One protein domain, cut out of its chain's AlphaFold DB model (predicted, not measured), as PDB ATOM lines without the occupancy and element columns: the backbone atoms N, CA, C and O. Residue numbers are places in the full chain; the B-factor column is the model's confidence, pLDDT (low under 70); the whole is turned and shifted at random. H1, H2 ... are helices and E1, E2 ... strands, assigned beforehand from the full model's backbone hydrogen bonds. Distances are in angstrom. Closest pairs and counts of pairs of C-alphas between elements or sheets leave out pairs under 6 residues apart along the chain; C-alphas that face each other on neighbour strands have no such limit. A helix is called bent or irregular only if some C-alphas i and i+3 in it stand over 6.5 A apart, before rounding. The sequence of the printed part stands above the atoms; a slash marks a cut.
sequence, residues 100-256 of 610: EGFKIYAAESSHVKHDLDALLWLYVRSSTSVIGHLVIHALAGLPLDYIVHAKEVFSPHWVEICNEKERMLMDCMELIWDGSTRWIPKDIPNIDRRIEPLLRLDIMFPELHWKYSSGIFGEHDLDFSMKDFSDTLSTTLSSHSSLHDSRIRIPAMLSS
ATOM      1  N   GLU A 100      82.671 162.773 151.386       54.19
ATOM      2  CA  GLU A 100      83.604 163.340 150.404       54.19
ATOM      3  C   GLU A 100      85.030 162.833 150.650       54.19
ATOM      4  O   GLU A 100      85.652 162.300 149.738       54.19
ATOM      5  N   GLY A 101      85.508 162.895 151.900       46.91
ATOM      6  CA  GLY A 101      86.819 162.378 152.287       46.91
ATOM      7  C   GLY A 101      86.939 160.870 152.081       46.91
ATOM      8  O   GLY A 101      87.972 160.399 151.626       46.91
ATOM      9  N   PHE A 102      85.862 160.110 152.317       51.94
ATOM     10  CA  PHE A 102      85.842 158.672 152.040       51.94
ATOM     11  C   PHE A 102      85.873 158.378 150.539       51.94
ATOM     12  O   PHE A 102      86.565 157.462 150.114       51.94
ATOM     13  N   LYS A 103      85.159 159.159 149.718       47.06
ATOM     14  CA  LYS A 103      85.201 159.029 148.255       47.06
ATOM     15  C   LYS A 103      86.564 159.399 147.682       47.06
ATOM     16  O   LYS A 103      87.009 158.701 146.785       47.06
ATOM     17  N   ILE A 104      87.211 160.447 148.193       56.97
ATOM     18  CA  ILE A 104      88.566 160.849 147.787       56.97
ATOM     19  C   ILE A 104      89.562 159.766 148.197       56.97
ATOM     20  O   ILE A 104      90.263 159.248 147.341       56.97
ATOM     21  N   TYR A 105      89.528 159.315 149.452       51.97
ATOM     22  CA  TYR A 105      90.386 158.235 149.940       51.97
ATOM     23  C   TYR A 105      90.178 156.921 149.171       51.97
ATOM     24  O   TYR A 105      91.140 156.254 148.790       51.97
ATOM     25  N   ALA A 106      88.925 156.550 148.891       54.62
ATOM     26  CA  ALA A 106      88.601 155.373 148.091       54.62
ATOM     27  C   ALA A 106      88.990 155.547 146.614       54.62
ATOM     28  O   ALA A 106      89.402 154.576 145.984       54.62
ATOM     29  N   ALA A 107      88.887 156.754 146.048       57.66
ATOM     30  CA  ALA A 107      89.322 157.067 144.688       57.66
ATOM     31  C   ALA A 107      90.854 157.034 144.565       57.66
ATOM     32  O   ALA A 107      91.364 156.405 143.649       57.66
ATOM     33  N   GLU A 108      91.584 157.615 145.516       56.91
ATOM     34  CA  GLU A 108      93.051 157.576 145.578       56.91
ATOM     35  C   GLU A 108      93.559 156.143 145.787       56.91
ATOM     36  O   GLU A 108      94.426 155.675 145.051       56.91
ATOM     37  N   SER A 109      92.938 155.388 146.700       55.94
ATOM     38  CA  SER A 109      93.277 153.977 146.942       55.94
ATOM     39  C   SER A 109      92.909 153.054 145.768       55.94
ATOM     40  O   SER A 109      93.539 152.017 145.572       55.94
ATOM     41  N   SER A 110      91.886 153.397 144.976       64.69
ATOM     42  CA  SER A 110      91.502 152.625 143.782       64.69
ATOM     43  C   SER A 110      92.276 153.028 142.526       64.69
ATOM     44  O   SER A 110      92.432 152.190 141.639       64.69
ATOM     45  N   HIS A 111      92.815 154.249 142.459       76.00
ATOM     46  CA  HIS A 111      93.598 154.746 141.325       76.00
ATOM     47  C   HIS A 111      94.849 153.898 141.074       76.00
ATOM     48  O   HIS A 111      95.035 153.407 139.965       76.00
ATOM     49  N   VAL A 112      95.641 153.629 142.122       79.00
ATOM     50  CA  VAL A 112      96.858 152.793 142.043       79.00
ATOM     51  C   VAL A 112      96.547 151.430 141.425       79.00
ATOM     52  O   VAL A 112      97.224 150.967 140.508       79.00
ATOM     53  N   LYS A 113      95.473 150.794 141.900       80.19
ATOM     54  CA  LYS A 113      95.036 149.493 141.398       80.19
ATOM     55  C   LYS A 113      94.579 149.567 139.941       80.19
ATOM     56  O   LYS A 113      94.952 148.706 139.153       80.19
ATOM     57  N   HIS A 114      93.794 150.579 139.574       78.88
ATOM     58  CA  HIS A 114      93.307 150.746 138.205       78.88
ATOM     59  C   HIS A 114      94.433 151.007 137.198       78.88
ATOM     60  O   HIS A 114      94.401 150.438 136.105       78.88
ATOM     61  N   ASP A 115      95.438 151.796 137.571       83.81
ATOM     62  CA  ASP A 115      96.614 152.051 136.736       83.81
ATOM     63  C   ASP A 115      97.432 150.778 136.513       83.81
ATOM     64  O   ASP A 115      97.792 150.448 135.379       83.81
ATOM     65  N   LEU A 116      97.679 150.017 137.581       88.06
ATOM     66  CA  LEU A 116      98.403 148.750 137.495       88.06
ATOM     67  C   LEU A 116      97.616 147.688 136.718       88.06
ATOM     68  O   LEU A 116      98.204 146.983 135.901       88.06
ATOM     69  N   ASP A 117      96.293 147.617 136.890       84.50
ATOM     70  CA  ASP A 117      95.415 146.749 136.099       84.50
ATOM     71  C   ASP A 117      95.461 147.126 134.607       84.50
ATOM     72  O   ASP A 117      95.451 146.248 133.738       84.50
ATOM     73  N   ALA A 118      95.541 148.421 134.282       85.25
ATOM     74  CA  ALA A 118      95.680 148.893 132.908       85.25
ATOM     75  C   ALA A 118      97.046 148.519 132.309       85.25
ATOM     76  O   ALA A 118      97.101 148.040 131.171       85.25
ATOM     77  N   LEU A 119      98.136 148.682 133.068       88.88
ATOM     78  CA  LEU A 119      99.474 148.245 132.658       88.88
ATOM     79  C   LEU A 119      99.529 146.726 132.457       88.88
ATOM     80  O   LEU A 119     100.045 146.262 131.439       88.88
ATOM     81  N   LEU A 120      98.938 145.949 133.370       89.94
ATOM     82  CA  LEU A 120      98.849 144.496 133.248       89.94
ATOM     83  C   LEU A 120      98.029 144.100 132.018       89.94
ATOM     84  O   LEU A 120      98.435 143.229 131.249       89.94
ATOM     85  N   TRP A 121      96.890 144.757 131.784       88.44
ATOM     86  CA  TRP A 121      96.072 144.512 130.600       88.44
ATOM     87  C   TRP A 121      96.852 144.783 129.312       88.44
ATOM     88  O   TRP A 121      96.793 143.968 128.389       88.44
ATOM     89  N   LEU A 122      97.611 145.884 129.253       87.06
ATOM     90  CA  LEU A 122      98.477 146.206 128.116       87.06
ATOM     91  C   LEU A 122      99.553 145.139 127.908       87.06
ATOM     92  O   LEU A 122      99.774 144.735 126.767       87.06
ATOM     93  N   TYR A 123     100.173 144.664 128.987       89.12
ATOM     94  CA  TYR A 123     101.198 143.627 128.933       89.12
ATOM     95  C   TYR A 123     100.636 142.294 128.417       89.12
ATOM     96  O   TYR A 123     101.135 141.749 127.437       89.12
ATOM     97  N   VAL A 124      99.541 141.810 129.009       88.75
ATOM     98  CA  VAL A 124      98.968 140.482 128.720       88.75
ATOM     99  C   VAL A 124      98.228 140.433 127.379       88.75
ATOM    100  O   VAL A 124      98.187 139.391 126.725       88.75
ATOM    101  N   ARG A 125      97.576 141.526 126.963       84.44
ATOM    102  CA  ARG A 125      96.757 141.547 125.735       84.44
ATOM    103  C   ARG A 125      97.503 142.030 124.504       84.44
ATOM    104  O   ARG A 125      97.011 141.814 123.395       84.44
ATOM    105  N   SER A 126      98.642 142.693 124.669       78.56
ATOM    106  CA  SER A 126      99.463 143.069 123.527       78.56
ATOM    107  C   SER A 126     100.104 141.836 122.900       78.56
ATOM    108  O   SER A 126     100.741 141.038 123.572       78.56
ATOM    109  N   SER A 127     100.010 141.728 121.577       69.38
ATOM    110  CA  SER A 127     100.786 140.768 120.787       69.38
ATOM    111  C   SER A 127     102.145 141.315 120.328       69.38
ATOM    112  O   SER A 127     102.859 140.645 119.587       69.38
ATOM    113  N   THR A 128     102.496 142.547 120.713       82.88
ATOM    114  CA  THR A 128     103.722 143.235 120.282       82.88
ATOM    115  C   THR A 128     104.696 143.415 121.441       82.88
ATOM    116  O   THR A 128     104.318 143.975 122.475       82.88
ATOM    117  N   SER A 129     105.956 143.013 121.234       83.12
ATOM    118  CA  SER A 129     107.057 143.211 122.193       83.12
ATOM    119  C   SER A 129     107.268 144.685 122.529       83.12
ATOM    120  O   SER A 129     107.530 145.025 123.671       83.12
ATOM    121  N   VAL A 130     107.021 145.593 121.578       85.56
ATOM    122  CA  VAL A 130     107.121 147.049 121.789       85.56
ATOM    123  C   VAL A 130     106.240 147.539 122.943       85.56
ATOM    124  O   VAL A 130     106.678 148.366 123.736       85.56
ATOM    125  N   ILE A 131     105.002 147.048 123.063       82.69
ATOM    126  CA  ILE A 131     104.133 147.430 124.190       82.69
ATOM    127  C   ILE A 131     104.622 146.766 125.480       82.69
ATOM    128  O   ILE A 131     104.599 147.417 126.518       82.69
ATOM    129  N   GLY A 132     105.120 145.526 125.413       85.94
ATOM    130  CA  GLY A 132     105.775 144.871 126.548       85.94
ATOM    131  C   GLY A 132     106.942 145.702 127.087       85.94
ATOM    132  O   GLY A 132     106.972 146.023 128.268       85.94
ATOM    133  N   HIS A 133     107.826 146.170 126.204       90.69
ATOM    134  CA  HIS A 133     108.948 147.051 126.534       90.69
ATOM    135  C   HIS A 133     108.487 148.368 127.175       90.69
ATOM    136  O   HIS A 133     109.086 148.831 128.144       90.69
ATOM    137  N   LEU A 134     107.415 148.981 126.657       88.50
ATOM    138  CA  LEU A 134     106.843 150.199 127.243       88.50
ATOM    139  C   LEU A 134     106.296 149.953 128.648       88.50
ATOM    140  O   LEU A 134     106.506 150.788 129.521       88.50
ATOM    141  N   VAL A 135     105.622 148.821 128.875       90.06
ATOM    142  CA  VAL A 135     105.142 148.458 130.214       90.06
ATOM    143  C   VAL A 135     106.321 148.227 131.156       90.06
ATOM    144  O   VAL A 135     106.301 148.750 132.259       90.06
ATOM    145  N   ILE A 136     107.377 147.536 130.721       91.88
ATOM    146  CA  ILE A 136     108.592 147.319 131.524       91.88
ATOM    147  C   ILE A 136     109.245 148.652 131.915       91.88
ATOM    148  O   ILE A 136     109.571 148.863 133.081       91.88
ATOM    149  N   HIS A 137     109.366 149.597 130.979       89.62
ATOM    150  CA  HIS A 137     109.848 150.943 131.293       89.62
ATOM    151  C   HIS A 137     108.906 151.717 132.227       89.62
ATOM    152  O   HIS A 137     109.384 152.446 133.092       89.62
ATOM    153  N   ALA A 138     107.586 151.558 132.086       89.31
ATOM    154  CA  ALA A 138     106.615 152.178 132.986       89.31
ATOM    155  C   ALA A 138     106.715 151.603 134.408       89.31
ATOM    156  O   ALA A 138     106.708 152.367 135.368       89.31
ATOM    157  N   LEU A 139     106.893 150.282 134.543       91.44
ATOM    158  CA  LEU A 139     107.137 149.612 135.823       91.44
ATOM    159  C   LEU A 139     108.395 150.154 136.511       91.44
ATOM    160  O   LEU A 139     108.391 150.371 137.720       91.44
ATOM    161  N   ALA A 140     109.446 150.433 135.737       89.50
ATOM    162  CA  ALA A 140     110.678 151.018 136.249       89.50
ATOM    163  C   ALA A 140     110.519 152.476 136.707       89.50
ATOM    164  O   ALA A 140     111.423 153.004 137.340       89.50
ATOM    165  N   GLY A 141     109.440 153.174 136.349       86.94
ATOM    166  CA  GLY A 141     109.169 154.560 136.752       86.94
ATOM    167  C   GLY A 141     108.059 154.699 137.794       86.94
ATOM    168  O   GLY A 141     107.576 155.810 138.006       86.94
ATOM    169  N   LEU A 142     107.605 153.589 138.381       88.25
ATOM    170  CA  LEU A 142     106.492 153.599 139.322       88.25
ATOM    171  C   LEU A 142     106.849 154.321 140.631       88.25
ATOM    172  O   LEU A 142     107.873 153.998 141.231       88.25
ATOM    173  N   PRO A 143     105.966 155.200 141.138       83.50
ATOM    174  CA  PRO A 143     106.083 155.747 142.485       83.50
ATOM    175  C   PRO A 143     106.213 154.656 143.557       83.50
ATOM    176  O   PRO A 143     105.761 153.518 143.387       83.50
ATOM    177  N   LEU A 144     106.830 154.994 144.690       81.50
ATOM    178  CA  LEU A 144     107.189 154.007 145.712       81.50
ATOM    179  C   LEU A 144     105.964 153.286 146.322       81.50
ATOM    180  O   LEU A 144     106.029 152.100 146.643       81.50
ATOM    181  N   ASP A 145     104.834 153.981 146.423       82.81
ATOM    182  CA  ASP A 145     103.534 153.480 146.884       82.81
ATOM    183  C   ASP A 145     102.878 152.473 145.915       82.81
ATOM    184  O   ASP A 145     102.060 151.644 146.329       82.81
ATOM    185  N   TYR A 146     103.292 152.455 144.642       86.62
ATOM    186  CA  TYR A 146     102.796 151.510 143.635       86.62
ATOM    187  C   TYR A 146     103.527 150.163 143.707       86.62
ATOM    188  O   TYR A 146     102.985 149.159 143.252       86.62
ATOM    189  N   ILE A 147     104.735 150.105 144.288       87.38
ATOM    190  CA  ILE A 147     105.613 148.922 144.229       87.38
ATOM    191  C   ILE A 147     104.954 147.686 144.859       87.38
ATOM    192  O   ILE A 147     104.991 146.608 144.268       87.38
ATOM    193  N   VAL A 148     104.327 147.822 146.034       88.38
ATOM    194  CA  VAL A 148     103.686 146.687 146.733       88.38
ATOM    195  C   VAL A 148     102.533 146.119 145.905       88.38
ATOM    196  O   VAL A 148     102.472 144.916 145.669       88.38
ATOM    197  N   HIS A 149     101.667 146.987 145.383       88.50
ATOM    198  CA  HIS A 149     100.550 146.577 144.537       88.50
ATOM    199  C   HIS A 149     101.034 145.988 143.203       88.50
ATOM    200  O   HIS A 149     100.499 144.985 142.736       88.50
ATOM    201  N   ALA A 150     102.081 146.560 142.603       90.19
ATOM    202  CA  ALA A 150     102.669 146.047 141.371       90.19
ATOM    203  C   ALA A 150     103.243 144.637 141.573       90.19
ATOM    204  O   ALA A 150     103.036 143.773 140.720       90.19
ATOM    205  N   LYS A 151     103.882 144.369 142.724       90.12
ATOM    206  CA  LYS A 151     104.344 143.024 143.113       90.12
ATOM    207  C   LYS A 151     103.225 141.999 143.113       90.12
ATOM    208  O   LYS A 151     103.416 140.908 142.584       90.12
ATOM    209  N   GLU A 152     102.069 142.347 143.659       89.75
ATOM    210  CA  GLU A 152     100.915 141.449 143.697       89.75
ATOM    211  C   GLU A 152     100.317 141.223 142.303       89.75
ATOM    212  O   GLU A 152     100.105 140.080 141.896       89.75
ATOM    213  N   VAL A 153     100.088 142.304 141.553       90.75
ATOM    214  CA  VAL A 153      99.409 142.280 140.248       90.75
ATOM    215  C   VAL A 153     100.238 141.551 139.184       90.75
ATOM    216  O   VAL A 153      99.693 140.772 138.402       90.75
ATOM    217  N   PHE A 154     101.555 141.759 139.162       92.44
ATOM    218  CA  PHE A 154     102.445 141.198 138.141       92.44
ATOM    219  C   PHE A 154     103.160 139.908 138.562       92.44
ATOM    220  O   PHE A 154     103.829 139.301 137.725       92.44
ATOM    221  N   SER A 155     102.972 139.434 139.802       90.38
ATOM    222  CA  SER A 155     103.549 138.175 140.311       90.38
ATOM    223  C   SER A 155     103.466 136.990 139.331       90.38
ATOM    224  O   SER A 155     104.493 136.342 139.096       90.38
ATOM    225  N   PRO A 156     102.320 136.727 138.661       92.06
ATOM    226  CA  PRO A 156     102.216 135.624 137.702       92.06
ATOM    227  C   PRO A 156     103.097 135.773 136.451       92.06
ATOM    228  O   PRO A 156     103.372 134.783 135.779       92.06
ATOM    229  N   HIS A 157     103.533 136.994 136.133       91.06
ATOM    230  CA  HIS A 157     104.233 137.351 134.898       91.06
ATOM    231  C   HIS A 157     105.714 137.693 135.108       91.06
ATOM    232  O   HIS A 157     106.406 137.993 134.135       91.06
ATOM    233  N   TRP A 158     106.246 137.610 136.334       90.19
ATOM    234  CA  TRP A 158     107.636 137.995 136.610       90.19
ATOM    235  C   TRP A 158     108.687 137.220 135.823       90.19
ATOM    236  O   TRP A 158     109.686 137.801 135.417       90.19
ATOM    237  N   VAL A 159     108.447 135.944 135.522       87.88
ATOM    238  CA  VAL A 159     109.363 135.162 134.676       87.88
ATOM    239  C   VAL A 159     109.384 135.695 133.240       87.88
ATOM    240  O   VAL A 159     110.448 135.824 132.640       87.88
ATOM    241  N   GLU A 160     108.217 136.026 132.683       89.19
ATOM    242  CA  GLU A 160     108.101 136.576 131.327       89.19
ATOM    243  C   GLU A 160     108.742 137.964 131.245       89.19
ATOM    244  O   GLU A 160     109.524 138.227 130.334       89.19
ATOM    245  N   ILE A 161     108.457 138.812 132.236       90.50
ATOM    246  CA  ILE A 161     108.997 140.169 132.346       90.50
ATOM    247  C   ILE A 161     110.514 140.136 132.524       90.50
ATOM    248  O   ILE A 161     111.209 140.908 131.872       90.50
ATOM    249  N   CYS A 162     111.040 139.222 133.342       88.12
ATOM    250  CA  CYS A 162     112.480 139.043 133.521       88.12
ATOM    251  C   CYS A 162     113.162 138.669 132.196       88.12
ATOM    252  O   CYS A 162     114.115 139.330 131.788       88.12
ATOM    253  N   ASN A 163     112.613 137.694 131.462       87.44
ATOM    254  CA  ASN A 163     113.142 137.301 130.155       87.44
ATOM    255  C   ASN A 163     113.105 138.451 129.138       87.44
ATOM    256  O   ASN A 163     114.053 138.634 128.378       87.44
ATOM    257  N   GLU A 164     112.017 139.222 129.093       90.00
ATOM    258  CA  GLU A 164     111.900 140.349 128.163       90.00
ATOM    259  C   GLU A 164     112.837 141.501 128.549       90.00
ATOM    260  O   GLU A 164     113.526 142.041 127.687       90.00
ATOM    261  N   LYS A 165     112.962 141.811 129.845       90.69
ATOM    262  CA  LYS A 165     113.951 142.758 130.376       90.69
ATOM    263  C   LYS A 165     115.375 142.350 129.975       90.69
ATOM    264  O   LYS A 165     116.145 143.194 129.526       90.69
ATOM    265  N   GLU A 166     115.725 141.066 130.078       88.31
ATOM    266  CA  GLU A 166     117.030 140.557 129.638       88.31
ATOM    267  C   GLU A 166     117.242 140.720 128.124       88.31
ATOM    268  O   GLU A 166     118.324 141.136 127.711       88.31
ATOM    269  N   ARG A 167     116.220 140.481 127.286       89.19
ATOM    270  CA  ARG A 167     116.302 140.753 125.833       89.19
ATOM    271  C   ARG A 167     116.540 142.231 125.549       89.19
ATOM    272  O   ARG A 167     117.407 142.566 124.746       89.19
ATOM    273  N   MET A 168     115.813 143.111 126.235       92.00
ATOM    274  CA  MET A 168     115.986 144.559 126.107       92.00
ATOM    275  C   MET A 168     117.396 145.000 126.518       92.00
ATOM    276  O   MET A 168     117.994 145.860 125.869       92.00
ATOM    277  N   LEU A 169     117.950 144.396 127.573       89.81
ATOM    278  CA  LEU A 169     119.321 144.660 127.990       89.81
ATOM    279  C   LEU A 169     120.317 144.119 126.955       89.81
ATOM    280  O   LEU A 169     121.271 144.812 126.620       89.81
ATOM    281  N   MET A 170     120.086 142.939 126.375       89.38
ATOM    282  CA  MET A 170     120.934 142.395 125.306       89.38
ATOM    283  C   MET A 170     120.946 143.284 124.063       89.38
ATOM    284  O   MET A 170     121.990 143.467 123.441       89.38
ATOM    285  N   ASP A 171     119.817 143.898 123.715       90.88
ATOM    286  CA  ASP A 171     119.755 144.864 122.615       90.88
ATOM    287  C   ASP A 171     120.663 146.080 122.860       90.88
ATOM    288  O   ASP A 171     121.135 146.709 121.905       90.88
ATOM    289  N   CYS A 172     120.962 146.373 124.126       92.06
ATOM    290  CA  CYS A 172     121.854 147.435 124.576       92.06
ATOM    291  C   CYS A 172     123.322 146.981 124.727       92.06
ATOM    292  O   CYS A 172     124.206 147.824 124.863       92.06
ATOM    293  N   MET A 173     123.608 145.680 124.663       91.38
ATOM    294  CA  MET A 173     124.922 145.115 124.985       91.38
ATOM    295  C   MET A 173     125.562 144.402 123.790       91.38
ATOM    296  O   MET A 173     124.883 143.829 122.938       91.38
ATOM    297  N   GLU A 174     126.886 144.399 123.723       91.81
ATOM    298  CA  GLU A 174     127.666 143.624 122.761       91.81
ATOM    299  C   GLU A 174     128.647 142.690 123.465       91.81
ATOM    300  O   GLU A 174     129.206 143.008 124.513       91.81
ATOM    301  N   LEU A 175     128.831 141.502 122.892       89.00
ATOM    302  CA  LEU A 175     129.688 140.468 123.454       89.00
ATOM    303  C   LEU A 175     131.123 140.637 122.952       89.00
ATOM    304  O   LEU A 175     131.376 140.541 121.750       89.00
ATOM    305  N   ILE A 176     132.065 140.814 123.876       87.94
ATOM    306  CA  ILE A 176     133.495 140.921 123.582       87.94
ATOM    307  C   ILE A 176     134.233 139.661 124.032       87.94
ATOM    308  O   ILE A 176     133.979 139.101 125.099       87.94
ATOM    309  N   TRP A 177     135.186 139.248 123.196       81.94
ATOM    310  CA  TRP A 177     135.954 138.006 123.305       81.94
ATOM    311  C   TRP A 177     137.427 138.273 123.669       81.94
ATOM    312  O   TRP A 177     138.323 137.574 123.204       81.94
ATOM    313  N   ASP A 178     137.689 139.315 124.460       70.31
ATOM    314  CA  ASP A 178     139.038 139.722 124.869       70.31
ATOM    315  C   ASP A 178     139.316 139.277 126.313       70.31
ATOM    316  O   ASP A 178     138.879 139.910 127.279       70.31
ATOM    317  N   GLY A 179     139.985 138.129 126.457       73.12
ATOM    318  CA  GLY A 179     140.256 137.490 127.746       73.12
ATOM    319  C   GLY A 179     139.056 136.699 128.273       73.12
ATOM    320  O   GLY A 179     138.837 135.559 127.868       73.12
ATOM    321  N   SER A 180     138.287 137.286 129.196       76.81
ATOM    322  CA  SER A 180     137.041 136.698 129.709       76.81
ATOM    323  C   SER A 180     135.852 137.185 128.881       76.81
ATOM    324  O   SER A 180     135.635 138.396 128.824       76.81
ATOM    325  N   THR A 181     135.071 136.274 128.291       82.88
ATOM    326  CA  THR A 181     133.842 136.617 127.557       82.88
ATOM    327  C   THR A 181     132.911 137.448 128.435       82.88
ATOM    328  O   THR A 181     132.461 136.979 129.483       82.88
ATOM    329  N   ARG A 182     132.645 138.682 128.003       86.50
ATOM    330  CA  ARG A 182     131.877 139.685 128.750       86.50
ATOM    331  C   ARG A 182     130.992 140.498 127.818       86.50
ATOM    332  O   ARG A 182     131.340 140.718 126.658       86.50
ATOM    333  N   TRP A 183     129.871 140.956 128.345       89.56
ATOM    334  CA  TRP A 183     128.951 141.856 127.667       89.56
ATOM    335  C   TRP A 183     129.264 143.289 128.070       89.56
ATOM    336  O   TRP A 183     129.246 143.597 129.256       89.56
ATOM    337  N   ILE A 184     129.536 144.159 127.104       90.38
ATOM    338  CA  ILE A 184     129.737 145.589 127.358       90.38
ATOM    339  C   ILE A 184     128.608 146.408 126.723       90.38
ATOM    340  O   ILE A 184     128.028 145.972 125.724       90.38
ATOM    341  N   PRO A 185     128.289 147.603 127.242       92.06
ATOM    342  CA  PRO A 185     127.327 148.488 126.595       92.06
ATOM    343  C   PRO A 185     127.773 148.897 125.191       92.06
ATOM    344  O   PRO A 185     128.907 149.331 124.993       92.06
ATOM    345  N   LYS A 186     126.855 148.811 124.222       92.19
ATOM    346  CA  LYS A 186     127.104 149.234 122.837       92.19
ATOM    347  C   LYS A 186     127.477 150.706 122.769       92.19
ATOM    348  O   LYS A 186     126.947 151.544 123.509       92.19
ATOM    349  N   ASP A 187     128.301 151.053 121.788       87.81
ATOM    350  CA  ASP A 187     128.594 152.449 121.490       87.81
ATOM    351  C   ASP A 187     127.500 153.106 120.637       87.81
ATOM    352  O   ASP A 187     127.657 153.368 119.446       87.81
ATOM    353  N   ILE A 188     126.334 153.328 121.255       87.44
ATOM    354  CA  ILE A 188     125.201 154.028 120.641       87.44
ATOM    355  C   ILE A 188     124.769 155.240 121.479       87.44
ATOM    356  O   ILE A 188     124.901 155.225 122.707       87.44
ATOM    357  N   PRO A 189     124.201 156.288 120.853       84.81
ATOM    358  CA  PRO A 189     123.716 157.454 121.582       84.81
ATOM    359  C   PRO A 189     122.636 157.093 122.609       84.81
ATOM    360  O   PRO A 189     121.713 156.328 122.312       84.81
ATOM    361  N   ASN A 190     122.704 157.721 123.786       85.38
ATOM    362  CA  ASN A 190     121.759 157.539 124.895       85.38
ATOM    363  C   ASN A 190     121.657 156.094 125.404       85.38
ATOM    364  O   ASN A 190     120.588 155.691 125.867       85.38
ATOM    365  N   ILE A 191     122.736 155.314 125.303       90.62
ATOM    366  CA  ILE A 191     122.763 153.940 125.806       90.62
ATOM    367  C   ILE A 191     122.373 153.874 127.291       90.62
ATOM    368  O   ILE A 191     121.565 153.037 127.685       90.62
ATOM    369  N   ASP A 192     122.811 154.853 128.076       89.00
ATOM    370  CA  ASP A 192     122.537 154.951 129.506       89.00
ATOM    371  C   ASP A 192     121.046 155.030 129.815       89.00
ATOM    372  O   ASP A 192     120.550 154.300 130.665       89.00
ATOM    373  N   ARG A 193     120.300 155.851 129.062       87.88
ATOM    374  CA  ARG A 193     118.846 156.018 129.232       87.88
ATOM    375  C   ARG A 193     118.053 154.768 128.859       87.88
ATOM    376  O   ARG A 193     116.869 154.683 129.170       87.88
ATOM    377  N   ARG A 194     118.673 153.825 128.146       90.88
ATOM    378  CA  ARG A 194     118.066 152.531 127.811       90.88
ATOM    379  C   ARG A 194     118.373 151.484 128.874       90.88
ATOM    380  O   ARG A 194     117.499 150.684 129.182       90.88
ATOM    381  N   ILE A 195     119.586 151.509 129.425       91.62
ATOM    382  CA  ILE A 195     120.051 150.547 130.426       91.62
ATOM    383  C   ILE A 195     119.536 150.896 131.827       91.62
ATOM    384  O   ILE A 195     119.054 150.008 132.525       91.62
ATOM    385  N   GLU A 196     119.614 152.164 132.240       92.69
ATOM    386  CA  GLU A 196     119.298 152.589 133.611       92.69
ATOM    387  C   GLU A 196     117.906 152.146 134.073       92.69
ATOM    388  O   GLU A 196     117.840 151.515 135.128       92.69
ATOM    389  N   PRO A 197     116.815 152.324 133.297       92.19
ATOM    390  CA  PRO A 197     115.498 151.897 133.758       92.19
ATOM    391  C   PRO A 197     115.409 150.381 133.961       92.19
ATOM    392  O   PRO A 197     114.675 149.919 134.828       92.19
ATOM    393  N   LEU A 198     116.159 149.593 133.181       92.00
ATOM    394  CA  LEU A 198     116.163 148.133 133.288       92.00
ATOM    395  C   LEU A 198     116.884 147.668 134.556       92.00
ATOM    396  O   LEU A 198     116.397 146.763 135.223       92.00
ATOM    397  N   LEU A 199     117.999 148.309 134.911       90.00
ATOM    398  CA  LEU A 199     118.719 148.017 136.155       90.00
ATOM    399  C   LEU A 199     117.972 148.547 137.381       90.00
ATOM    400  O   LEU A 199     117.924 147.902 138.424       90.00
ATOM    401  N   ARG A 200     117.328 149.709 137.257       90.75
ATOM    402  CA  ARG A 200     116.472 150.259 138.307       90.75
ATOM    403  C   ARG A 200     115.281 149.354 138.610       90.75
ATOM    404  O   ARG A 200     114.877 149.236 139.766       90.75
ATOM    405  N   LEU A 201     114.731 148.693 137.594       90.75
ATOM    406  CA  LEU A 201     113.647 147.733 137.774       90.75
ATOM    407  C   LEU A 201     114.055 146.578 138.707       90.75
ATOM    408  O   LEU A 201     113.240 146.152 139.523       90.75
ATOM    409  N   ASP A 202     115.313 146.136 138.650       87.25
ATOM    410  CA  ASP A 202     115.846 145.077 139.519       87.25
ATOM    411  C   ASP A 202     115.954 145.513 140.981       87.25
ATOM    412  O   ASP A 202     115.728 144.710 141.890       87.25
ATOM    413  N   ILE A 203     116.240 146.797 141.206       87.56
ATOM    414  CA  ILE A 203     116.236 147.426 142.532       87.56
ATOM    415  C   ILE A 203     114.812 147.473 143.102       87.56
ATOM    416  O   ILE A 203     114.587 147.151 144.269       87.56
ATOM    417  N   MET A 204     113.832 147.859 142.281       88.12
ATOM    418  CA  MET A 204     112.431 147.984 142.704       88.12
ATOM    419  C   MET A 204     111.762 146.619 142.939       88.12
ATOM    420  O   MET A 204     110.966 146.458 143.872       88.12
ATOM    421  N   PHE A 205     112.102 145.630 142.113       89.62
ATOM    422  CA  PHE A 205     111.515 144.294 142.113       89.62
ATOM    423  C   PHE A 205     112.623 143.231 142.166       89.62
ATOM    424  O   PHE A 205     113.069 142.744 141.126       89.62
ATOM    425  N   PRO A 206     113.055 142.818 143.372       84.56
ATOM    426  CA  PRO A 206     114.077 141.784 143.543       84.56
ATOM    427  C   PRO A 206     113.728 140.443 142.881       84.56
ATOM    428  O   PRO A 206     114.603 139.628 142.622       84.56
ATOM    429  N   GLU A 207     112.456 140.186 142.582       83.31
ATOM    430  CA  GLU A 207     111.998 139.012 141.838       83.31
ATOM    431  C   GLU A 207     112.503 138.994 140.383       83.31
ATOM    432  O   GLU A 207     112.619 137.918 139.792       83.31
ATOM    433  N   LEU A 208     112.812 140.174 139.835       83.06
ATOM    434  CA  LEU A 208     113.361 140.386 138.495       83.06
ATOM    435  C   LEU A 208     114.890 140.391 138.465       83.06
ATOM    436  O   LEU A 208     115.464 140.430 137.373       83.06
ATOM    437  N   HIS A 209     115.545 140.290 139.633       77.38
ATOM    438  CA  HIS A 209     116.988 140.094 139.676       77.38
ATOM    439  C   HIS A 209     117.366 138.884 138.831       77.38
ATOM    440  O   HIS A 209     116.749 137.812 138.885       77.38
ATOM    441  N   TRP A 210     118.425 139.079 138.060       67.50
ATOM    442  CA  TRP A 210     118.999 138.049 137.224       67.50
ATOM    443  C   TRP A 210     119.402 136.839 138.080       67.50
ATOM    444  O   TRP A 210     120.221 136.934 138.993       67.50
ATOM    445  N   LYS A 211     118.793 135.679 137.806       64.50
ATOM    446  CA  LYS A 211     119.151 134.415 138.460       64.50
ATOM    447  C   LYS A 211     120.232 133.704 137.654       64.50
ATOM    448  O   LYS A 211     120.081 133.478 136.452       64.50
ATOM    449  N   TYR A 212     121.311 133.324 138.339       52.31
ATOM    450  CA  TYR A 212     122.442 132.622 137.735       52.31
ATOM    451  C   TYR A 212     121.995 131.364 136.967       52.31
ATOM    452  O   TYR A 212     121.140 130.615 137.439       52.31
ATOM    453  N   SER A 213     122.622 131.118 135.809       54.81
ATOM    454  CA  SER A 213     122.519 129.928 134.939       54.81
ATOM    455  C   SER A 213     121.247 129.740 134.095       54.81
ATOM    456  O   SER A 213     121.223 128.833 133.264       54.81
ATOM    457  N   SER A 214     120.224 130.594 134.228       58.50
ATOM    458  CA  SER A 214     118.975 130.471 133.446       58.50
ATOM    459  C   SER A 214     118.659 131.644 132.508       58.50
ATOM    460  O   SER A 214     117.694 131.548 131.752       58.50
ATOM    461  N   GLY A 215     119.435 132.733 132.564       67.00
ATOM    462  CA  GLY A 215     119.212 133.945 131.762       67.00
ATOM    463  C   GLY A 215     119.887 133.924 130.385       67.00
ATOM    464  O   GLY A 215     120.801 133.138 130.130       67.00
ATOM    465  N   ILE A 216     119.467 134.824 129.494       73.94
ATOM    466  CA  ILE A 216     119.909 134.892 128.088       73.94
ATOM    467  C   ILE A 216     121.387 135.308 127.970       73.94
ATOM    468  O   ILE A 216     122.081 134.917 127.032       73.94
ATOM    469  N   PHE A 217     121.903 136.028 128.967       70.62
ATOM    470  CA  PHE A 217     123.321 136.385 129.091       70.62
ATOM    471  C   PHE A 217     124.230 135.209 129.500       70.62
ATOM    472  O   PHE A 217     125.457 135.322 129.424       70.62
ATOM    473  N   GLY A 218     123.652 134.067 129.888       72.94
ATOM    474  CA  GLY A 218     124.386 132.854 130.239       72.94
ATOM    475  C   GLY A 218     125.268 133.026 131.477       72.94
ATOM    476  O   GLY A 218     124.838 133.562 132.496       72.94
ATOM    477  N   GLU A 219     126.508 132.537 131.399       73.25
ATOM    478  CA  GLU A 219     127.484 132.622 132.494       73.25
ATOM    479  C   GLU A 219     128.372 133.874 132.438       73.25
ATOM    480  O   GLU A 219     129.251 134.016 133.287       73.25
ATOM    481  N   HIS A 220     128.168 134.752 131.455       82.56
ATOM    482  CA  HIS A 220     129.056 135.873 131.148       82.56
ATOM    483  C   HIS A 220     128.743 137.117 131.980       82.56
ATOM    484  O   HIS A 220     127.582 137.412 132.239       82.56
ATOM    485  N   ASP A 221     129.779 137.871 132.343       83.75
ATOM    486  CA  ASP A 221     129.653 139.093 133.142       83.75
ATOM    487  C   ASP A 221     129.152 140.275 132.287       83.75
ATOM    488  O   ASP A 221     129.527 140.405 131.117       83.75
ATOM    489  N   LEU A 222     128.353 141.163 132.886       86.56
ATOM    490  CA  LEU A 222     128.077 142.506 132.374       86.56
ATOM    491  C   LEU A 222     129.194 143.440 132.844       86.56
ATOM    492  O   LEU A 222     129.431 143.586 134.041       86.56
ATOM    493  N   ASP A 223     129.880 144.091 131.917       87.44
ATOM    494  CA  ASP A 223     131.040 144.917 132.217       87.44
ATOM    495  C   ASP A 223     130.811 146.379 131.819       87.44
ATOM    496  O   ASP A 223     130.816 146.750 130.645       87.44
ATOM    497  N   PHE A 224     130.634 147.209 132.844       86.88
ATOM    498  CA  PHE A 224     130.493 148.660 132.775       86.88
ATOM    499  C   PHE A 224     131.812 149.380 133.111       86.88
ATOM    500  O   PHE A 224     131.835 150.593 133.255       86.88
ATOM    501  N   SER A 225     132.941 148.686 133.268       81.31
ATOM    502  CA  SER A 225     134.197 149.320 133.703       81.31
ATOM    503  C   SER A 225     134.902 150.144 132.618       81.31
ATOM    504  O   SER A 225     135.768 150.955 132.932       81.31
ATOM    505  N   MET A 226     134.546 149.933 131.348       71.94
ATOM    506  CA  MET A 226     135.296 150.439 130.191       71.94
ATOM    507  C   MET A 226     134.798 151.780 129.631       71.94
ATOM    508  O   MET A 226     135.403 152.294 128.692       71.94
ATOM    509  N   LYS A 227     133.693 152.333 130.151       72.50
ATOM    510  CA  LYS A 227     133.041 153.520 129.583       72.50
ATOM    511  C   LYS A 227     132.623 154.503 130.673       72.50
ATOM    512  O   LYS A 227     132.170 154.090 131.739       72.50
ATOM    513  N   ASP A 228     132.742 155.791 130.367       78.69
ATOM    514  CA  ASP A 228     132.172 156.857 131.185       78.69
ATOM    515  C   ASP A 228     130.658 156.905 130.952       78.69
ATOM    516  O   ASP A 228     130.193 157.062 129.819       78.69
ATOM    517  N   PHE A 229     129.890 156.737 132.026       82.88
ATOM    518  CA  PHE A 229     128.430 156.771 132.002       82.88
ATOM    519  C   PHE A 229     127.910 158.061 132.626       82.88
ATOM    520  O   PHE A 229     128.590 158.711 133.415       82.88
ATOM    521  N   SER A 230     126.676 158.413 132.283       86.19
ATOM    522  CA  SER A 230     125.938 159.463 132.971       86.19
ATOM    523  C   SER A 230     125.780 159.150 134.454       86.19
ATOM    524  O   SER A 230     125.598 158.001 134.866       86.19
ATOM    525  N   ASP A 231     125.750 160.219 135.239       86.19
ATOM    526  CA  ASP A 231     125.576 160.182 136.685       86.19
ATOM    527  C   ASP A 231     124.371 159.356 137.143       86.19
ATOM    528  O   ASP A 231     124.455 158.650 138.143       86.19
ATOM    529  N   THR A 232     123.266 159.388 136.392       88.69
ATOM    530  CA  THR A 232     122.050 158.611 136.673       88.69
ATOM    531  C   THR A 232     122.321 157.102 136.620       88.69
ATOM    532  O   THR A 232     122.019 156.366 137.561       88.69
ATOM    533  N   LEU A 233     122.962 156.620 135.548       89.75
ATOM    534  CA  LEU A 233     123.304 155.203 135.432       89.75
ATOM    535  C   LEU A 233     124.378 154.811 136.454       89.75
ATOM    536  O   LEU A 233     124.261 153.759 137.078       89.75
ATOM    537  N   SER A 234     125.387 155.658 136.676       88.88
ATOM    538  CA  SER A 234     126.416 155.423 137.694       88.88
ATOM    539  C   SER A 234     125.825 155.290 139.098       88.88
ATOM    540  O   SER A 234     126.147 154.341 139.811       88.88
ATOM    541  N   THR A 235     124.901 156.176 139.473       89.75
ATOM    542  CA  THR A 235     124.146 156.095 140.726       89.75
ATOM    543  C   THR A 235     123.376 154.778 140.835       89.75
ATOM    544  O   THR A 235     123.445 154.110 141.868       89.75
ATOM    545  N   THR A 236     122.664 154.375 139.779       90.56
ATOM    546  CA  THR A 236     121.896 153.121 139.771       90.56
ATOM    547  C   THR A 236     122.807 151.907 139.929       90.56
ATOM    548  O   THR A 236     122.531 151.036 140.753       90.56
ATOM    549  N   LEU A 237     123.936 151.878 139.216       88.38
ATOM    550  CA  LEU A 237     124.944 150.820 139.321       88.38
ATOM    551  C   LEU A 237     125.542 150.724 140.729       88.38
ATOM    552  O   LEU A 237     125.719 149.621 141.236       88.38
ATOM    553  N   SER A 238     125.814 151.855 141.384       87.12
ATOM    554  CA  SER A 238     126.308 151.876 142.769       87.12
ATOM    555  C   SER A 238     125.263 151.439 143.797       87.12
ATOM    556  O   SER A 238     125.633 150.945 144.861       87.12
ATOM    557  N   SER A 239     123.977 151.623 143.488       86.88
ATOM    558  CA  SER A 239     122.853 151.242 144.353       86.88
ATOM    559  C   SER A 239     122.519 149.758 144.246       86.88
ATOM    560  O   SER A 239     122.085 149.153 145.223       86.88
ATOM    561  N   HIS A 240     122.754 149.162 143.074       79.81
ATOM    562  CA  HIS A 240     122.547 147.744 142.817       79.81
ATOM    563  C   HIS A 240     123.374 146.925 143.822       79.81
ATOM    564  O   HIS A 240     124.603 146.980 143.833       79.81
ATOM    565  N   SER A 241     122.693 146.218 144.725       58.09
ATOM    566  CA  SER A 241     123.197 145.625 145.977       58.09
ATOM    567  C   SER A 241     124.148 144.441 145.814       58.09
ATOM    568  O   SER A 241     124.033 143.422 146.492       58.09
ATOM    569  N   SER A 242     125.098 144.531 144.900       53.06
ATOM    570  CA  SER A 242     125.880 143.383 144.514       53.06
ATOM    571  C   SER A 242     127.349 143.708 144.303       53.06
ATOM    572  O   SER A 242     127.963 143.292 143.330       53.06
ATOM    573  N   LEU A 243     127.963 144.288 145.335       48.28
ATOM    574  CA  LEU A 243     129.382 144.039 145.619       48.28
ATOM    575  C   LEU A 243     129.700 142.523 145.726       48.28
ATOM    576  O   LEU A 243     130.863 142.134 145.655       48.28
ATOM    577  N   HIS A 244     128.676 141.666 145.857       46.12
ATOM    578  CA  HIS A 244     128.780 140.204 145.856       46.12
ATOM    579  C   HIS A 244     128.168 139.484 144.640       46.12
ATOM    580  O   HIS A 244     128.382 138.278 144.521       46.12
ATOM    581  N   ASP A 245     127.468 140.164 143.721       58.09
ATOM    582  CA  ASP A 245     127.213 139.574 142.395       58.09
ATOM    583  C   ASP A 245     128.420 139.938 141.546       58.09
ATOM    584  O   ASP A 245     128.505 141.011 140.951       58.09
ATOM    585  N   SER A 246     129.408 139.047 141.564       58.47
ATOM    586  CA  SER A 246     130.707 139.203 140.903       58.47
ATOM    587  C   SER A 246     130.622 139.441 139.387       58.47
ATOM    588  O   SER A 246     131.657 139.528 138.732       58.47
ATOM    589  N   ARG A 247     129.408 139.489 138.825       70.12
ATOM    590  CA  ARG A 247     129.110 139.481 137.395       70.12
ATOM    591  C   ARG A 247     128.740 140.839 136.830       70.12
ATOM    592  O   ARG A 247     128.793 140.983 135.617       70.12
ATOM    593  N   ILE A 248     128.393 141.833 137.654       80.38
ATOM    594  CA  ILE A 248     128.306 143.226 137.198       80.38
ATOM    595  C   ILE A 248     129.608 143.919 137.581       80.38
ATOM    596  O   ILE A 248     129.836 144.273 138.736       80.38
ATOM    597  N   ARG A 249     130.488 144.117 136.601       80.81
ATOM    598  CA  ARG A 249     131.738 144.848 136.808       80.81
ATOM    599  C   ARG A 249     131.460 146.334 136.674       80.81
ATOM    600  O   ARG A 249     131.170 146.819 135.583       80.81
ATOM    601  N   ILE A 250     131.552 147.051 137.785       82.44
ATOM    602  CA  ILE A 250     131.420 148.508 137.824       82.44
ATOM    603  C   ILE A 250     132.804 149.181 137.781       82.44
ATOM    604  O   ILE A 250     133.791 148.584 138.225       82.44
ATOM    605  N   PRO A 251     132.907 150.421 137.271       78.19
ATOM    606  CA  PRO A 251     134.122 151.225 137.363       78.19
ATOM    607  C   PRO A 251     134.670 151.289 138.793       78.19
ATOM    608  O   PRO A 251     133.916 151.478 139.747       78.19
ATOM    609  N   ALA A 252     135.996 151.223 138.950       74.62
ATOM    610  CA  ALA A 252     136.645 151.279 140.265       74.62
ATOM    611  C   ALA A 252     136.285 152.552 141.055       74.62
ATOM    612  O   ALA A 252     136.212 152.520 142.282       74.62
ATOM    613  N   MET A 253     135.997 153.661 140.366       69.06
ATOM    614  CA  MET A 253     135.542 154.909 140.990       69.06
ATOM    615  C   MET A 253     134.155 154.810 141.646       69.06
ATOM    616  O   MET A 253     133.875 155.577 142.563       69.06
ATOM    617  N   LEU A 254     133.320 153.855 141.224       70.19
ATOM    618  CA  LEU A 254     131.982 153.587 141.763       70.19
ATOM    619  C   LEU A 254     131.976 152.493 142.844       70.19
ATOM    620  O   LEU A 254     130.913 152.153 143.359       70.19
ATOM    621  N   SER A 255     133.150 151.955 143.205       68.19
ATOM    622  CA  SER A 255     133.290 150.903 144.225       68.19
ATOM    623  C   SER A 255     133.028 151.386 145.655       68.19
ATOM    624  O   SER A 255     132.759 150.566 146.529       68.19
ATOM    625  N   SER A 256     133.082 152.700 145.896       82.81
ATOM    626  CA  SER A 256     132.721 153.311 147.175       82.81
ATOM    627  C   SER A 256     131.352 153.979 147.065       82.81
ATOM    628  O   SER A 256     131.233 155.093 146.553       82.81
TER     629      SER A 256
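This is residues 100 to 256 of the 610 residues of an uncharacterized protein of Armillaria solidipes (UniProt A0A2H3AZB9). A small three-stranded sheet sits at one end of a helical body where H4 lies between H3b and H5, crossed by H2; at the other end residues 100 to 111 of H1 stick out as an arm. The 157 printed residues run H1 H2 H3 E1 E2 H4 E3 H5, mostly helix, with a mixed sheet, E1 E2 E3. The whole is compact, radius of gyration of the C-alphas 17.3 A, spanning 64 by 36 by 29 A.

E1, residues 173 to 176, and E2, residues 182 to 185, form an antiparallel hairpin, N 174 and O 184 within hydrogen-bond range at 2.8 A. E3, residues 221 to 223, is parallel to E2, N 183 to O 221 2.8 A. H4, residues 191 to 204, makes with E2 and E3 a strand-helix-strand unit, a helix between parallel neighbours, its crossover right-handed. H3, residues 146 to 172, assigned as one helix by hydrogen bonds, is bent, C-alphas 156 and 159 being 7.8 A apart; its arms H3a, to 156, and H3b, from 159, are about perpendicular, 74 degrees. H4 touches H3b, closest C-alphas Leu 169 and Ile 195, 6.4 A, and H5, residues 231 to 239, closest Glu 196 and Leu 233, 5.1 A. H2, residues 129 to 139, touches H3b, closest C-alphas Ile 136 and Lys 165, 7.1 A. H1, residues 100 to 125, and H2 form a helical hairpin, closest C-alphas Tyr 123 and Gly 132, 5.3 A. Every O i to N i+4 pair is within range in H2, H3b and H5; H1 has 20 of 22, H3a 6 of 7, H4 7 of 10.

H1, 35.4 A long, begins at C-alpha 100 (83.604, 163.340, 150.404); H5 ends at C-alpha 239 (122.853, 151.242, 144.353).

The printed part has no cut. H4 to E3 is a long link. Residues 100 to 110, 210 to 215 and 241 to 246 are among those with pLDDT under 70.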